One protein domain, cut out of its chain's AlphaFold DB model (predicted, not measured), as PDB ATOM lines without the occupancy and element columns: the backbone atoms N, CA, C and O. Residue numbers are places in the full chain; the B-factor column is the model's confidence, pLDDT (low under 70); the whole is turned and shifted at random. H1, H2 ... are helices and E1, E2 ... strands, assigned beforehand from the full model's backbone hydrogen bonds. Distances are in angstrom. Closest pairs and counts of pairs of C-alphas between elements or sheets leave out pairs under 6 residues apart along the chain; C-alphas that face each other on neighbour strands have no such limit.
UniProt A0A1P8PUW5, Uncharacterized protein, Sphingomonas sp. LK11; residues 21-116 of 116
ATOM      1  N   ASP A  21     -58.813  40.436  14.303       94.94
ATOM      2  CA  ASP A  21     -59.038  39.390  13.292       94.94
ATOM      3  C   ASP A  21     -58.001  39.424  12.157       94.94
ATOM      4  O   ASP A  21     -57.471  38.390  11.764       94.94
ATOM      5  N   ARG A  22     -57.617  40.617  11.679       92.69
ATOM      6  CA  ARG A  22     -56.586  40.755  10.633       92.69
ATOM      7  C   ARG A  22     -55.190  40.433  11.158       92.69
ATOM      8  O   ARG A  22     -54.359  39.941  10.402       92.69
ATOM      9  N   ALA A  23     -54.917  40.713  12.433       93.19
ATOM     10  CA  ALA A  23     -53.669  40.306  13.068       93.19
ATOM     11  C   ALA A  23     -53.577  38.778  13.176       93.19
ATOM     12  O   ALA A  23     -52.520  38.222  12.891       93.19
ATOM     13  N   ALA A  24     -54.682  38.110  13.521       94.81
ATOM     14  CA  ALA A  24     -54.774  36.654  13.551       94.81
ATOM     15  C   ALA A  24     -54.583  36.037  12.158       94.81
ATOM     16  O   ALA A  24     -53.732  35.164  12.008       94.81
ATOM     17  N   ASP A  25     -55.282  36.541  11.133       94.00
ATOM     18  CA  ASP A  25     -55.116  36.087   9.743       94.00
ATOM     19  C   ASP A  25     -53.643  36.126   9.306       94.00
ATOM     20  O   ASP A  25     -53.118  35.178   8.721       94.00
ATOM     21  N   PHE A  26     -52.958  37.233   9.602       92.44
ATOM     22  CA  PHE A  26     -51.562  37.434   9.220       92.44
ATOM     23  C   PHE A  26     -50.612  36.537  10.015       92.44
ATOM     24  O   PHE A  26     -49.740  35.899   9.426       92.44
ATOM     25  N   ALA A  27     -50.798  36.444  11.332       93.56
ATOM     26  CA  ALA A  27     -49.966  35.615  12.193       93.56
ATOM     27  C   ALA A  27     -50.073  34.126  11.824       93.56
ATOM     28  O   ALA A  27     -49.053  33.460  11.655       93.56
ATOM     29  N   TYR A  28     -51.289  33.614  11.613       94.44
ATOM     30  CA  TYR A  28     -51.498  32.220  11.212       94.44
ATOM     31  C   TYR A  28     -51.051  31.945   9.774       94.44
ATOM     32  O   TYR A  28     -50.568  30.852   9.482       94.44
ATOM     33  N   SER A  29     -51.126  32.933   8.873       92.69
ATOM     34  CA  SER A  29     -50.568  32.794   7.523       92.69
ATOM     35  C   SER A  29     -49.060  32.510   7.546       92.69
ATOM     36  O   SER A  29     -48.587  31.700   6.749       92.69
ATOM     37  N   ALA A  30     -48.317  33.115   8.480       91.75
ATOM     38  CA  ALA A  30     -46.874  32.907   8.624       91.75
ATOM     39  C   ALA A  30     -46.498  31.518   9.163       91.75
ATOM     40  O   ALA A  30     -45.367  31.078   8.969       91.75
ATOM     41  N   GLN A  31     -47.428  30.796   9.795       90.94
ATOM     42  CA  GLN A  31     -47.169  29.434  10.264       90.94
ATOM     43  C   GLN A  31     -47.058  28.434   9.113       90.94
ATOM     44  O   GLN A  31     -46.358  27.438   9.243       90.94
ATOM     45  N   ASN A  32     -47.701  28.691   7.971       89.00
ATOM     46  CA  ASN A  32     -47.532  27.843   6.799       89.00
ATOM     47  C   ASN A  32     -46.203  28.182   6.088       89.00
ATOM     48  O   ASN A  32     -46.099  29.272   5.521       89.00
ATOM     49  N   PRO A  33     -45.210  27.271   6.028       85.50
ATOM     50  CA  PRO A  33     -43.923  27.526   5.370       85.50
ATOM     51  C   PRO A  33     -44.034  27.711   3.846       85.50
ATOM     52  O   PRO A  33     -43.089  28.166   3.210       85.50
ATOM     53  N   TYR A  34     -45.177  27.355   3.250       85.06
ATOM     54  CA  TYR A  34     -45.436  27.513   1.815       85.06
ATOM     55  C   TYR A  34     -46.171  28.812   1.466       85.06
ATOM     56  O   TYR A  34     -46.381  29.087   0.285       85.06
ATOM     57  N   ASN A  35     -46.581  29.597   2.466       88.94
ATOM     58  CA  ASN A  35     -47.175  30.905   2.225       88.94
ATOM     59  C   ASN A  35     -46.092  31.946   1.942       88.94
ATOM     60  O   ASN A  35     -44.981  31.882   2.471       88.94
ATOM     61  N   ASP A  36     -46.467  32.945   1.150       85.12
ATOM     62  CA  ASP A  36     -45.683  34.150   0.915       85.12
ATOM     63  C   ASP A  36     -46.531  35.374   1.264       85.12
ATOM     64  O   ASP A  36     -47.756  35.378   1.113       85.12
ATOM     65  N   PHE A  37     -45.865  36.426   1.726       86.94
ATOM     66  CA  PHE A  37     -46.492  37.711   1.983       86.94
ATOM     67  C   PHE A  37     -45.749  38.779   1.180       86.94
ATOM     68  O   PHE A  37     -44.723  39.301   1.645       86.94
ATOM     69  N   PRO A  38     -46.234  39.117  -0.030       84.12
ATOM     70  CA  PRO A  38     -45.583  40.109  -0.861       84.12
ATOM     71  C   PRO A  38     -45.658  41.483  -0.194       84.12
ATOM     72  O   PRO A  38     -46.676  41.913   0.353       84.12
ATOM     73  N   CYS A  39     -44.550  42.211  -0.233       82.56
ATOM     74  CA  CYS A  39     -44.480  43.561   0.287       82.56
ATOM     75  C   CYS A  39     -45.389  44.488  -0.524       82.56
ATOM     76  O   CYS A  39     -45.136  44.716  -1.707       82.56
ATOM     77  N   HIS A  40     -46.353  45.132   0.142       75.56
ATOM     78  CA  HIS A  40     -47.256  46.119  -0.469       75.56
ATOM     79  C   HIS A  40     -46.547  47.281  -1.191       75.56
ATOM     80  O   HIS A  40     -47.157  47.950  -2.011       75.56
ATOM     81  N   LYS A  41     -45.267  47.558  -0.891       76.00
ATOM     82  CA  LYS A  41     -44.493  48.626  -1.557       76.00
ATOM     83  C   LYS A  41     -43.865  48.203  -2.879       76.00
ATOM     84  O   LYS A  41     -43.426  49.057  -3.640       76.00
ATOM     85  N   THR A  42     -43.721  46.901  -3.087       80.06
ATOM     86  CA  THR A  42     -43.027  46.334  -4.254       80.06
ATOM     87  C   THR A  42     -43.895  45.369  -5.044       80.06
ATOM     88  O   THR A  42     -43.454  44.899  -6.088       80.06
ATOM     89  N   ALA A  43     -45.076  45.036  -4.519       78.94
ATOM     90  CA  ALA A  43     -46.102  44.302  -5.229       78.94
ATOM     91  C   ALA A  43     -46.609  45.133  -6.408       78.94
ATOM     92  O   ALA A  43     -46.723  46.357  -6.306       78.94
ATOM     93  N   ASP A  44     -46.886  44.455  -7.516       79.88
ATOM     94  CA  ASP A  44     -47.438  45.102  -8.695       79.88
ATOM     95  C   ASP A  44     -48.941  45.301  -8.447       79.88
ATOM     96  O   ASP A  44     -49.639  44.372  -8.032       79.88
ATOM     97  N   LEU A  45     -49.430  46.527  -8.644       78.25
ATOM     98  CA  LEU A  45     -50.860  46.811  -8.611       78.25
ATOM     99  C   LEU A  45     -51.443  46.386  -9.956       78.25
ATOM    100  O   LEU A  45     -51.071  46.938 -10.992       78.25
ATOM    101  N   HIS A  46     -52.323  45.397  -9.935       76.94
ATOM    102  CA  HIS A  46     -53.110  45.006 -11.091       76.94
ATOM    103  C   HIS A  46     -54.489  45.640 -10.977       76.94
ATOM    104  O   HIS A  46     -55.185  45.444  -9.984       76.94
ATOM    105  N   GLU A  47     -54.848  46.435 -11.978       80.38
ATOM    106  CA  GLU A  47     -56.194  46.972 -12.141       80.38
ATOM    107  C   GLU A  47     -56.994  45.978 -12.987       80.38
ATOM    108  O   GLU A  47     -56.582  45.618 -14.093       80.38
ATOM    109  N   ASP A  48     -58.106  45.505 -12.438       77.38
ATOM    110  CA  ASP A  48     -59.055  44.647 -13.131       77.38
ATOM    111  C   ASP A  48     -59.949  45.492 -14.043       77.38
ATOM    112  O   ASP A  48     -60.293  46.634 -13.730       77.38
ATOM    113  N   ASP A  49     -60.392  44.897 -15.151       74.31
ATOM    114  CA  ASP A  49     -61.246  45.557 -16.154       74.31
ATOM    115  C   ASP A  49     -62.609  45.995 -15.564       74.31
ATOM    116  O   ASP A  49     -63.234  46.945 -16.034       74.31
ATOM    117  N   ASP A  50     -63.031  45.360 -14.462       77.25
ATOM    118  CA  ASP A  50     -64.244  45.683 -13.698       77.25
ATOM    119  C   ASP A  50     -64.047  46.831 -12.676       77.25
ATOM    120  O   ASP A  50     -64.935  47.118 -11.868       77.25
ATOM    121  N   GLY A  51     -62.886  47.498 -12.677       74.69
ATOM    122  CA  GLY A  51     -62.558  48.601 -11.763       74.69
ATOM    123  C   GLY A  51     -62.082  48.160 -10.374       74.69
ATOM    124  O   GLY A  51     -61.976  48.987  -9.465       74.69
ATOM    125  N   GLY A  52     -61.807  46.866 -10.197       74.06
ATOM    126  CA  GLY A  52     -61.091  46.337  -9.039       74.06
ATOM    127  C   GLY A  52     -59.596  46.646  -9.123       74.06
ATOM    128  O   GLY A  52     -59.057  46.877 -10.199       74.06
ATOM    129  N   SER A  53     -58.906  46.659  -7.986       74.94
ATOM    130  CA  SER A  53     -57.443  46.676  -7.978       74.94
ATOM    131  C   SER A  53     -56.924  45.722  -6.915       74.94
ATOM    132  O   SER A  53     -57.312  45.845  -5.748       74.94
ATOM    133  N   GLU A  54     -56.029  44.817  -7.291       75.75
ATOM    134  CA  GLU A  54     -55.395  43.866  -6.383       75.75
ATOM    135  C   GLU A  54     -53.866  43.990  -6.448       75.75
ATOM    136  O   GLU A  54     -53.272  44.226  -7.500       75.75
ATOM    137  N   TYR A  55     -53.207  43.842  -5.297       76.12
ATOM    138  CA  TYR A  55     -51.753  43.729  -5.242       76.12
ATOM    139  C   TYR A  55     -51.353  42.283  -5.502       76.12
ATOM    140  O   TYR A  55     -51.618  41.412  -4.676       76.12
ATOM    141  N   VAL A  56     -50.649  42.039  -6.602       75.81
ATOM    142  CA  VAL A  56     -50.179  40.700  -6.962       75.81
ATOM    143  C   VAL A  56     -48.658  40.597  -6.883       75.81
ATOM    144  O   VAL A  56     -47.901  41.570  -7.001       75.81
ATOM    145  N   ALA A  57     -48.184  39.374  -6.653       76.81
ATOM    146  CA  ALA A  57     -46.766  39.068  -6.707       76.81
ATOM    147  C   ALA A  57     -46.293  39.092  -8.169       76.81
ATOM    148  O   ALA A  57     -46.610  38.201  -8.953       76.81
ATOM    149  N   GLY A  58     -45.519  40.108  -8.535       76.12
ATOM    150  CA  GLY A  58     -44.895  40.210  -9.842       76.12
ATOM    151  C   GLY A  58     -43.377  40.116  -9.777       76.12
ATOM    152  O   GLY A  58     -42.763  39.775  -8.760       76.12
ATOM    153  N   ARG A  59     -42.716  40.418 -10.898       75.44
ATOM    154  CA  ARG A  59     -41.267  40.184 -11.047       75.44
ATOM    155  C   ARG A  59     -40.410  41.034 -10.126       75.44
ATOM    156  O   ARG A  59     -39.229  40.722  -9.995       75.44
ATOM    157  N   ARG A  60     -40.933  42.108  -9.533       75.44
ATOM    158  CA  ARG A  60     -40.198  43.005  -8.626       75.44
ATOM    159  C   ARG A  60     -40.585  42.832  -7.162       75.44
ATOM    160  O   ARG A  60     -39.822  43.297  -6.320       75.44
ATOM    161  N   SER A  61     -41.651  42.090  -6.878       79.81
ATOM    162  CA  SER A  61     -42.129  41.851  -5.523       79.81
ATOM    163  C   SER A  61     -41.045  41.240  -4.645       79.81
ATOM    164  O   SER A  61     -40.308  40.335  -5.055       79.81
ATOM    165  N   LEU A  62     -40.942  41.790  -3.441       83.38
ATOM    166  CA  LEU A  62     -40.115  41.295  -2.353       83.38
ATOM    167  C   LEU A  62     -41.029  40.648  -1.315       83.38
ATOM    168  O   LEU A  62     -42.089  41.198  -1.017       83.38
ATOM    169  N   THR A  63     -40.605  39.536  -0.725       85.81
ATOM    170  CA  THR A  63     -41.261  38.974   0.460       85.81
ATOM    171  C   THR A  63     -41.048  39.901   1.656       85.81
ATOM    172  O   THR A  63     -39.991  40.528   1.812       85.81
ATOM    173  N   CYS A  64     -42.061  40.018   2.511       88.44
ATOM    174  CA  CYS A  64     -41.941  40.768   3.749       88.44
ATOM    175  C   CYS A  64     -40.948  40.108   4.715       88.44
ATOM    176  O   CYS A  64     -41.122  38.957   5.103       88.44
ATOM    177  N   ASN A  65     -39.936  40.861   5.163       89.88
ATOM    178  CA  ASN A  65     -38.929  40.345   6.093       89.88
ATOM    179  C   ASN A  65     -39.545  39.942   7.433       89.88
ATOM    180  O   ASN A  65     -39.208  38.904   7.980       89.88
ATOM    181  N   GLY A  66     -40.491  40.723   7.954       91.69
ATOM    182  CA  GLY A  66     -41.119  40.400   9.234       91.69
ATOM    183  C   GLY A  66     -42.004  39.147   9.154       91.69
ATOM    184  O   GLY A  66     -42.013  38.362  10.096       91.69
ATOM    185  N   PHE A  67     -42.671  38.923   8.015       92.62
ATOM    186  CA  PHE A  67     -43.387  37.671   7.746       92.62
ATOM    187  C   PHE A  67     -42.417  36.490   7.734       92.62
ATOM    188  O   PHE A  67     -42.616  35.522   8.458       92.62
ATOM    189  N   LEU A  68     -41.332  36.612   6.963       91.75
ATOM    190  CA  LEU A  68     -40.319  35.569   6.851       91.75
ATOM    191  C   LEU A  68     -39.635  35.301   8.200       91.75
ATOM    192  O   LEU A  68     -39.403  34.156   8.553       91.75
ATOM    193  N   SER A  69     -39.380  36.344   8.992       93.69
ATOM    194  CA  SER A  69     -38.828  36.236  10.347       93.69
ATOM    195  C   SER A  69     -39.728  35.396  11.247       93.69
ATOM    196  O   SER A  69     -39.250  34.452  11.866       93.69
ATOM    197  N   LEU A  70     -41.029  35.701  11.277       93.88
ATOM    198  CA  LEU A  70     -42.002  34.938  12.055       93.88
ATOM    199  C   LEU A  70     -42.111  33.491  11.551       93.88
ATOM    200  O   LEU A  70     -42.100  32.564  12.351       93.88
ATOM    201  N   GLN A  71     -42.137  33.289  10.232       93.25
ATOM    202  CA  GLN A  71     -42.186  31.961   9.616       93.25
ATOM    203  C   GLN A  71     -40.963  31.107   9.986       93.25
ATOM    204  O   GLN A  71     -41.130  29.938  10.332       93.25
ATOM    205  N   VAL A  72     -39.753  31.682   9.959       93.06
ATOM    206  CA  VAL A  72     -38.517  30.998  10.382       93.06
ATOM    207  C   VAL A  72     -38.537  30.687  11.873       93.06
ATOM    208  O   VAL A  72     -38.169  29.580  12.259       93.06
ATOM    209  N   ASN A  73     -38.981  31.631  12.703       91.88
ATOM    210  CA  ASN A  73     -39.046  31.439  14.150       91.88
ATOM    211  C   ASN A  73     -40.045  30.332  14.541       91.88
ATOM    212  O   ASN A  73     -39.732  29.519  15.406       91.88
ATOM    213  N   GLU A  74     -41.202  30.253  13.876       90.94
ATOM    214  CA  GLU A  74     -42.244  29.245  14.141       90.94
ATOM    215  C   GLU A  74     -41.889  27.853  13.591       90.94
ATOM    216  O   GLU A  74     -42.147  26.840  14.238       90.94
ATOM    217  N   ASN A  75     -41.298  27.782  12.393       88.75
ATOM    218  CA  ASN A  75     -41.074  26.510  11.694       88.75
ATOM    219  C   ASN A  75     -39.644  25.967  11.826       88.75
ATOM    220  O   ASN A  75     -39.377  24.834  11.424       88.75
ATOM    221  N   GLY A  76     -38.703  26.765  12.337       82.06
ATOM    222  CA  GLY A  76     -37.288  26.400  12.454       82.06
ATOM    223  C   GLY A  76     -36.546  26.280  11.116       82.06
ATOM    224  O   GLY A  76     -35.402  25.827  11.091       82.06
ATOM    225  N   GLY A  77     -37.180  26.663  10.004       81.81
ATOM    226  CA  GLY A  77     -36.639  26.549   8.654       81.81
ATOM    227  C   GLY A  77     -36.937  27.790   7.825       81.81
ATOM    228  O   GLY A  77     -38.035  28.337   7.873       81.81
ATOM    229  N   GLY A  78     -35.946  28.226   7.051       82.56
ATOM    230  CA  GLY A  78     -36.044  29.387   6.182       82.56
ATOM    231  C   GLY A  78     -35.033  29.335   5.046       82.56
ATOM    232  O   GLY A  78     -34.275  28.369   4.925       82.56
ATOM    233  N   PRO A  79     -35.013  30.370   4.201       84.06
ATOM    234  CA  PRO A  79     -34.006  30.514   3.168       84.06
ATOM    235  C   PRO A  79     -32.572  30.404   3.683       84.06
ATOM    236  O   PRO A  79     -32.249  30.906   4.758       84.06
ATOM    237  N   GLU A  80     -31.693  29.814   2.875       85.62
ATOM    238  CA  GLU A  80     -30.270  29.727   3.202       85.62
ATOM    239  C   GLU A  80     -29.677  31.121   3.460       85.62
ATOM    240  O   GLU A  80     -29.809  32.033   2.638       85.62
ATOM    241  N   GLY A  81     -29.036  31.278   4.622       85.81
ATOM    242  CA  GLY A  81     -28.395  32.525   5.043       85.81
ATOM    243  C   GLY A  81     -29.353  33.639   5.478       85.81
ATOM    244  O   GLY A  81     -28.898  34.761   5.680       85.81
ATOM    245  N   PHE A  82     -30.657  33.373   5.609       88.56
ATOM    246  CA  PHE A  82     -31.595  34.352   6.151       88.56
ATOM    247  C   PHE A  82     -31.561  34.364   7.682       88.56
ATOM    248  O   PHE A  82     -31.748  33.335   8.329       88.56
ATOM    249  N   GLU A  83     -31.381  35.554   8.250       89.62
ATOM    250  CA  GLU A  83     -31.483  35.802   9.685       89.62
ATOM    251  C   GLU A  83     -32.773  36.583   9.981       89.62
ATOM    252  O   GLU A  83     -33.003  37.628   9.357       89.62
ATOM    253  N   PRO A  84     -33.618  36.116  10.922       91.38
ATOM    254  CA  PRO A  84     -34.806  36.846  11.345       91.38
ATOM    255  C   PRO A  84     -34.481  38.279  11.776       91.38
ATOM    256  O   PRO A  84     -33.536  38.538  12.521       91.38
ATOM    257  N   HIS A  85     -35.303  39.224  11.332       91.62
ATOM    258  CA  HIS A  85     -35.149  40.628  11.672       91.62
ATOM    259  C   HIS A  85     -35.305  40.833  13.192       91.62
ATOM    260  O   HIS A  85     -36.277  40.339  13.768       91.62
ATOM    261  N   PRO A  86     -34.442  41.632  13.852       90.62
ATOM    262  CA  PRO A  86     -34.472  41.812  15.309       90.62
ATOM    263  C   PRO A  86     -35.803  42.380  15.820       90.62
ATOM    264  O   PRO A  86     -36.274  42.016  16.893       90.62
ATOM    265  N   ASP A  87     -36.450  43.239  15.030       91.94
ATOM    266  CA  ASP A  87     -37.771  43.797  15.362       91.94
ATOM    267  C   ASP A  87     -38.959  42.911  14.951       91.94
ATOM    268  O   ASP A  87     -40.106  43.305  15.180       91.94
ATOM    269  N   GLY A  88     -38.716  41.765  14.310       91.69
ATOM    270  CA  GLY A  88     -39.758  40.806  13.950       91.69
ATOM    271  C   GLY A  88     -40.422  40.196  15.187       91.69
ATOM    272  O   GLY A  88     -39.868  40.247  16.289       91.69
ATOM    273  N   PHE A  89     -41.621  39.646  15.017       93.25
ATOM    274  CA  PHE A  89     -42.232  38.798  16.042       93.25
ATOM    275  C   PHE A  89     -41.569  37.415  16.054       93.25
ATOM    276  O   PHE A  89     -41.151  36.916  15.005       93.25
ATOM    277  N   CYS A  90     -41.471  36.812  17.239       92.12
ATOM    278  CA  CYS A  90     -40.963  35.453  17.387       92.12
ATOM    279  C   CYS A  90     -42.093  34.434  17.300       92.12
ATOM    280  O   CYS A  90     -41.909  33.392  16.684       92.12
ATOM    281  N   GLU A  91     -43.252  34.762  17.874       94.12
ATOM    282  CA  GLU A  91     -44.388  33.844  17.938       94.12
ATOM    283  C   GLU A  91     -45.689  34.510  17.460       94.12
ATOM    284  O   GLU A  91     -45.920  35.712  17.645       94.12
ATOM    285  N   ALA A  92     -46.577  33.728  16.846       94.06
ATOM    286  CA  ALA A  92     -47.823  34.204  16.250       94.06
ATOM    287  C   ALA A  92     -48.733  34.882  17.289       94.06
ATOM    288  O   ALA A  92     -49.323  35.936  17.028       94.06
ATOM    289  N   TRP A  93     -48.810  34.329  18.504       94.12
ATOM    290  CA  TRP A  93     -49.615  34.918  19.576       94.12
ATOM    291  C   TRP A  93     -49.051  36.259  20.066       94.12
ATOM    292  O   TRP A  93     -49.838  37.109  20.486       94.12
ATOM    293  N   GLU A  94     -47.732  36.492  19.989       94.62
ATOM    294  CA  GLU A  94     -47.134  37.784  20.349       94.62
ATOM    295  C   GLU A  94     -47.626  38.879  19.403       94.62
ATOM    296  O   GLU A  94     -47.994  39.970  19.847       94.62
ATOM    297  N   MET A  95     -47.680  38.573  18.102       94.25
ATOM    298  CA  MET A  95     -48.216  39.477  17.090       94.25
ATOM    299  C   MET A  95     -49.692  39.787  17.348       94.25
ATOM    300  O   MET A  95     -50.083  40.957  17.365       94.25
ATOM    301  N   ILE A  96     -50.503  38.751  17.583       95.44
ATOM    302  CA  ILE A  96     -51.940  38.896  17.854       95.44
ATOM    303  C   ILE A  96     -52.153  39.766  19.091       95.44
ATOM    304  O   ILE A  96     -52.852  40.775  19.024       95.44
ATOM    305  N   LYS A  97     -51.499  39.426  20.207       95.25
ATOM    306  CA  LYS A  97     -51.610  40.165  21.466       95.25
ATOM    307  C   LYS A  97     -51.222  41.632  21.289       95.25
ATOM    308  O   LYS A  97     -51.982  42.514  21.680       95.25
ATOM    309  N   ARG A  98     -50.078  41.899  20.651       94.38
ATOM    310  CA  ARG A  98     -49.580  43.261  20.437       94.38
ATOM    311  C   ARG A  98     -50.559  44.109  19.628       94.38
ATOM    312  O   ARG A  98     -50.785  45.269  19.969       94.38
ATOM    313  N   HIS A  99     -51.127  43.561  18.557       94.31
ATOM    314  CA  HIS A  99     -52.085  44.302  17.741       94.31
ATOM    315  C   HIS A  99     -53.436  44.488  18.432       94.31
ATOM    316  O   HIS A  99     -54.009  45.568  18.297       94.31
ATOM    317  N   THR A 100     -53.904  43.514  19.217       95.00
ATOM    318  CA  THR A 100     -55.109  43.665  20.048       95.00
ATOM    319  C   THR A 100     -54.947  44.800  21.058       95.00
ATOM    320  O   THR A 100     -55.782  45.700  21.089       95.00
ATOM    321  N   GLU A 101     -53.832  44.840  21.792       95.00
ATOM    322  CA  GLU A 101     -53.539  45.917  22.749       95.00
ATOM    323  C   GLU A 101     -53.500  47.298  22.068       95.00
ATOM    324  O   GLU A 101     -54.087  48.264  22.559       95.00
ATOM    325  N   LEU A 102     -52.846  47.404  20.903       94.25
ATOM    326  CA  LEU A 102     -52.794  48.654  20.135       94.25
ATOM    327  C   LEU A 102     -54.174  49.074  19.601       94.25
ATOM    328  O   LEU A 102     -54.470  50.269  19.519       94.25
ATOM    329  N   TRP A 103     -55.010  48.115  19.205       93.81
ATOM    330  CA  TRP A 103     -56.360  48.373  18.706       93.81
ATOM    331  C   TRP A 103     -57.281  48.890  19.813       93.81
ATOM    332  O   TRP A 103     -57.995  49.877  19.614       93.81
ATOM    333  N   GLU A 104     -57.236  48.254  20.982       94.62
ATOM    334  CA  GLU A 104     -57.991  48.654  22.168       94.62
ATOM    335  C   GLU A 104     -57.581  50.047  22.657       94.62
ATOM    336  O   GLU A 104     -58.457  50.890  22.863       94.62
ATOM    337  N   ASP A 105     -56.276  50.336  22.756       94.38
ATOM    338  CA  ASP A 105     -55.779  51.665  23.140       94.38
ATOM    339  C   ASP A 105     -56.243  52.749  22.157       94.38
ATOM    340  O   ASP A 105     -56.781  53.786  22.561       94.38
ATOM    341  N   ARG A 106     -56.127  52.486  20.847       92.75
ATOM    342  CA  ARG A 106     -56.600  53.417  19.814       92.75
ATOM    343  C   ARG A 106     -58.091  53.710  19.972       92.75
ATOM    344  O   ARG A 106     -58.484  54.875  19.938       92.75
ATOM    345  N   ASN A 107     -58.924  52.688  20.152       92.06
ATOM    346  CA  ASN A 107     -60.369  52.876  20.294       92.06
ATOM    347  C   ASN A 107     -60.732  53.583  21.606       92.06
ATOM    348  O   ASN A 107     -61.606  54.445  21.613       92.06
ATOM    349  N   ALA A 108     -60.034  53.283  22.704       93.00
ATOM    350  CA  ALA A 108     -60.223  53.977  23.974       93.00
ATOM    351  C   ALA A 108     -59.912  55.478  23.860       93.00
ATOM    352  O   ALA A 108     -60.623  56.300  24.440       93.00
ATOM    353  N   ARG A 109     -58.876  55.851  23.095       92.12
ATOM    354  CA  ARG A 109     -58.546  57.254  22.808       92.12
ATOM    355  C   ARG A 109     -59.616  57.940  21.963       92.12
ATOM    356  O   ARG A 109     -60.086  59.003  22.356       92.12
ATOM    357  N   LEU A 110     -60.051  57.307  20.873       90.56
ATOM    358  CA  LEU A 110     -61.097  57.849  19.998       90.56
ATOM    359  C   LEU A 110     -62.422  58.057  20.746       90.56
ATOM    360  O   LEU A 110     -63.057  59.097  20.602       90.56
ATOM    361  N   ASN A 111     -62.810  57.111  21.605       90.94
ATOM    362  CA  ASN A 111     -64.030  57.226  22.407       90.94
ATOM    363  C   ASN A 111     -63.955  58.376  23.424       90.94
ATOM    364  O   ASN A 111     -64.958  59.041  23.668       90.94
ATOM    365  N   LYS A 112     -62.779  58.630  24.015       91.06
ATOM    366  CA  LYS A 112     -62.570  59.775  24.918       91.06
ATOM    367  C   LYS A 112     -62.670  61.109  24.182       91.06
ATOM    368  O   LYS A 112     -63.263  62.034  24.716       91.06
ATOM    369  N   GLU A 113     -62.110  61.197  22.977       88.69
ATOM    370  CA  GLU A 113     -62.173  62.401  22.139       88.69
ATOM    371  C   GLU A 113     -63.602  62.706  21.668       88.69
ATOM    372  O   GLU A 113     -63.971  63.868  21.577       88.69
ATOM    373  N   GLN A 114     -64.423  61.681  21.414       83.50
ATOM    374  CA  GLN A 114     -65.833  61.849  21.032       83.50
ATOM    375  C   GLN A 114     -66.759  62.204  22.205       83.50
ATOM    376  O   GLN A 114     -67.867  62.688  21.983       83.50
ATOM    377  N   ALA A 115     -66.334  61.927  23.439       80.12
ATOM    378  CA  ALA A 115     -67.088  62.223  24.655       80.12
ATOM    379  C   ALA A 115     -66.739  63.589  25.283       80.12
ATOM    380  O   ALA A 115     -67.358  63.958  26.283       80.12
ATOM    381  N   ALA A 116     -65.743  64.295  24.735       67.81
ATOM    382  CA  ALA A 116     -65.275  65.615  25.167       67.81
ATOM    383  C   ALA A 116     -65.891  66.734  24.314       67.81
ATOM    384  O   ALA A 116     -66.158  67.811  24.893       67.81
TER     385      ALA A 116
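AT A GLANCE: This is residues 21 to 116 of the 116 residues of an uncharacterized protein of Sphingomonas sp. LK11 (UniProt A0A1P8PUW5). Helix H1 packs on H2 and on the first part of the long helix H3, whose residues 101 to 114 stick out as an arm; a small antiparallel hairpin, E1 and E2, lies at another end. The printed part has 96 residues, with three named helices and two named strands in the order H1, E1, E2, H2, H3, mostly helix. It is loose, radius of gyration of the C-alphas 16.8 A, and flat, 53 by 41 by 19 A.

IN THESE COORDINATES: H1, residues 21 to 31, begins at C-alpha 21 (-59.038, 39.390, 13.292). E1 is 44 to 47, E2 53 to 56, H2 65 to 75. H3, 92 to 114, 33.3 A long, ends at C-alpha 114 (-65.833, 61.849, 21.032).

HOW THE PARTS SIT: H1 touches H2 at a steep tilt of 62 degrees, closest C-alphas Ala 30 and Gln 71, 4.9 A. H3, with residues 92 to 100 alone, touches H1, closest C-alphas Ala 27 and Ala 92, 4.8 A. In the E1 and E2 hairpin, N 46 and O 54 are within hydrogen-bond range, 2.9 A. Every O i to N i+4 pair is within range in H2 and H3, 6 of 7 in H1.

THE WHOLE: The printed part has no cut. Links H1 to E1 and H2 to H3 are long. Residue 116 has pLDDT under 70.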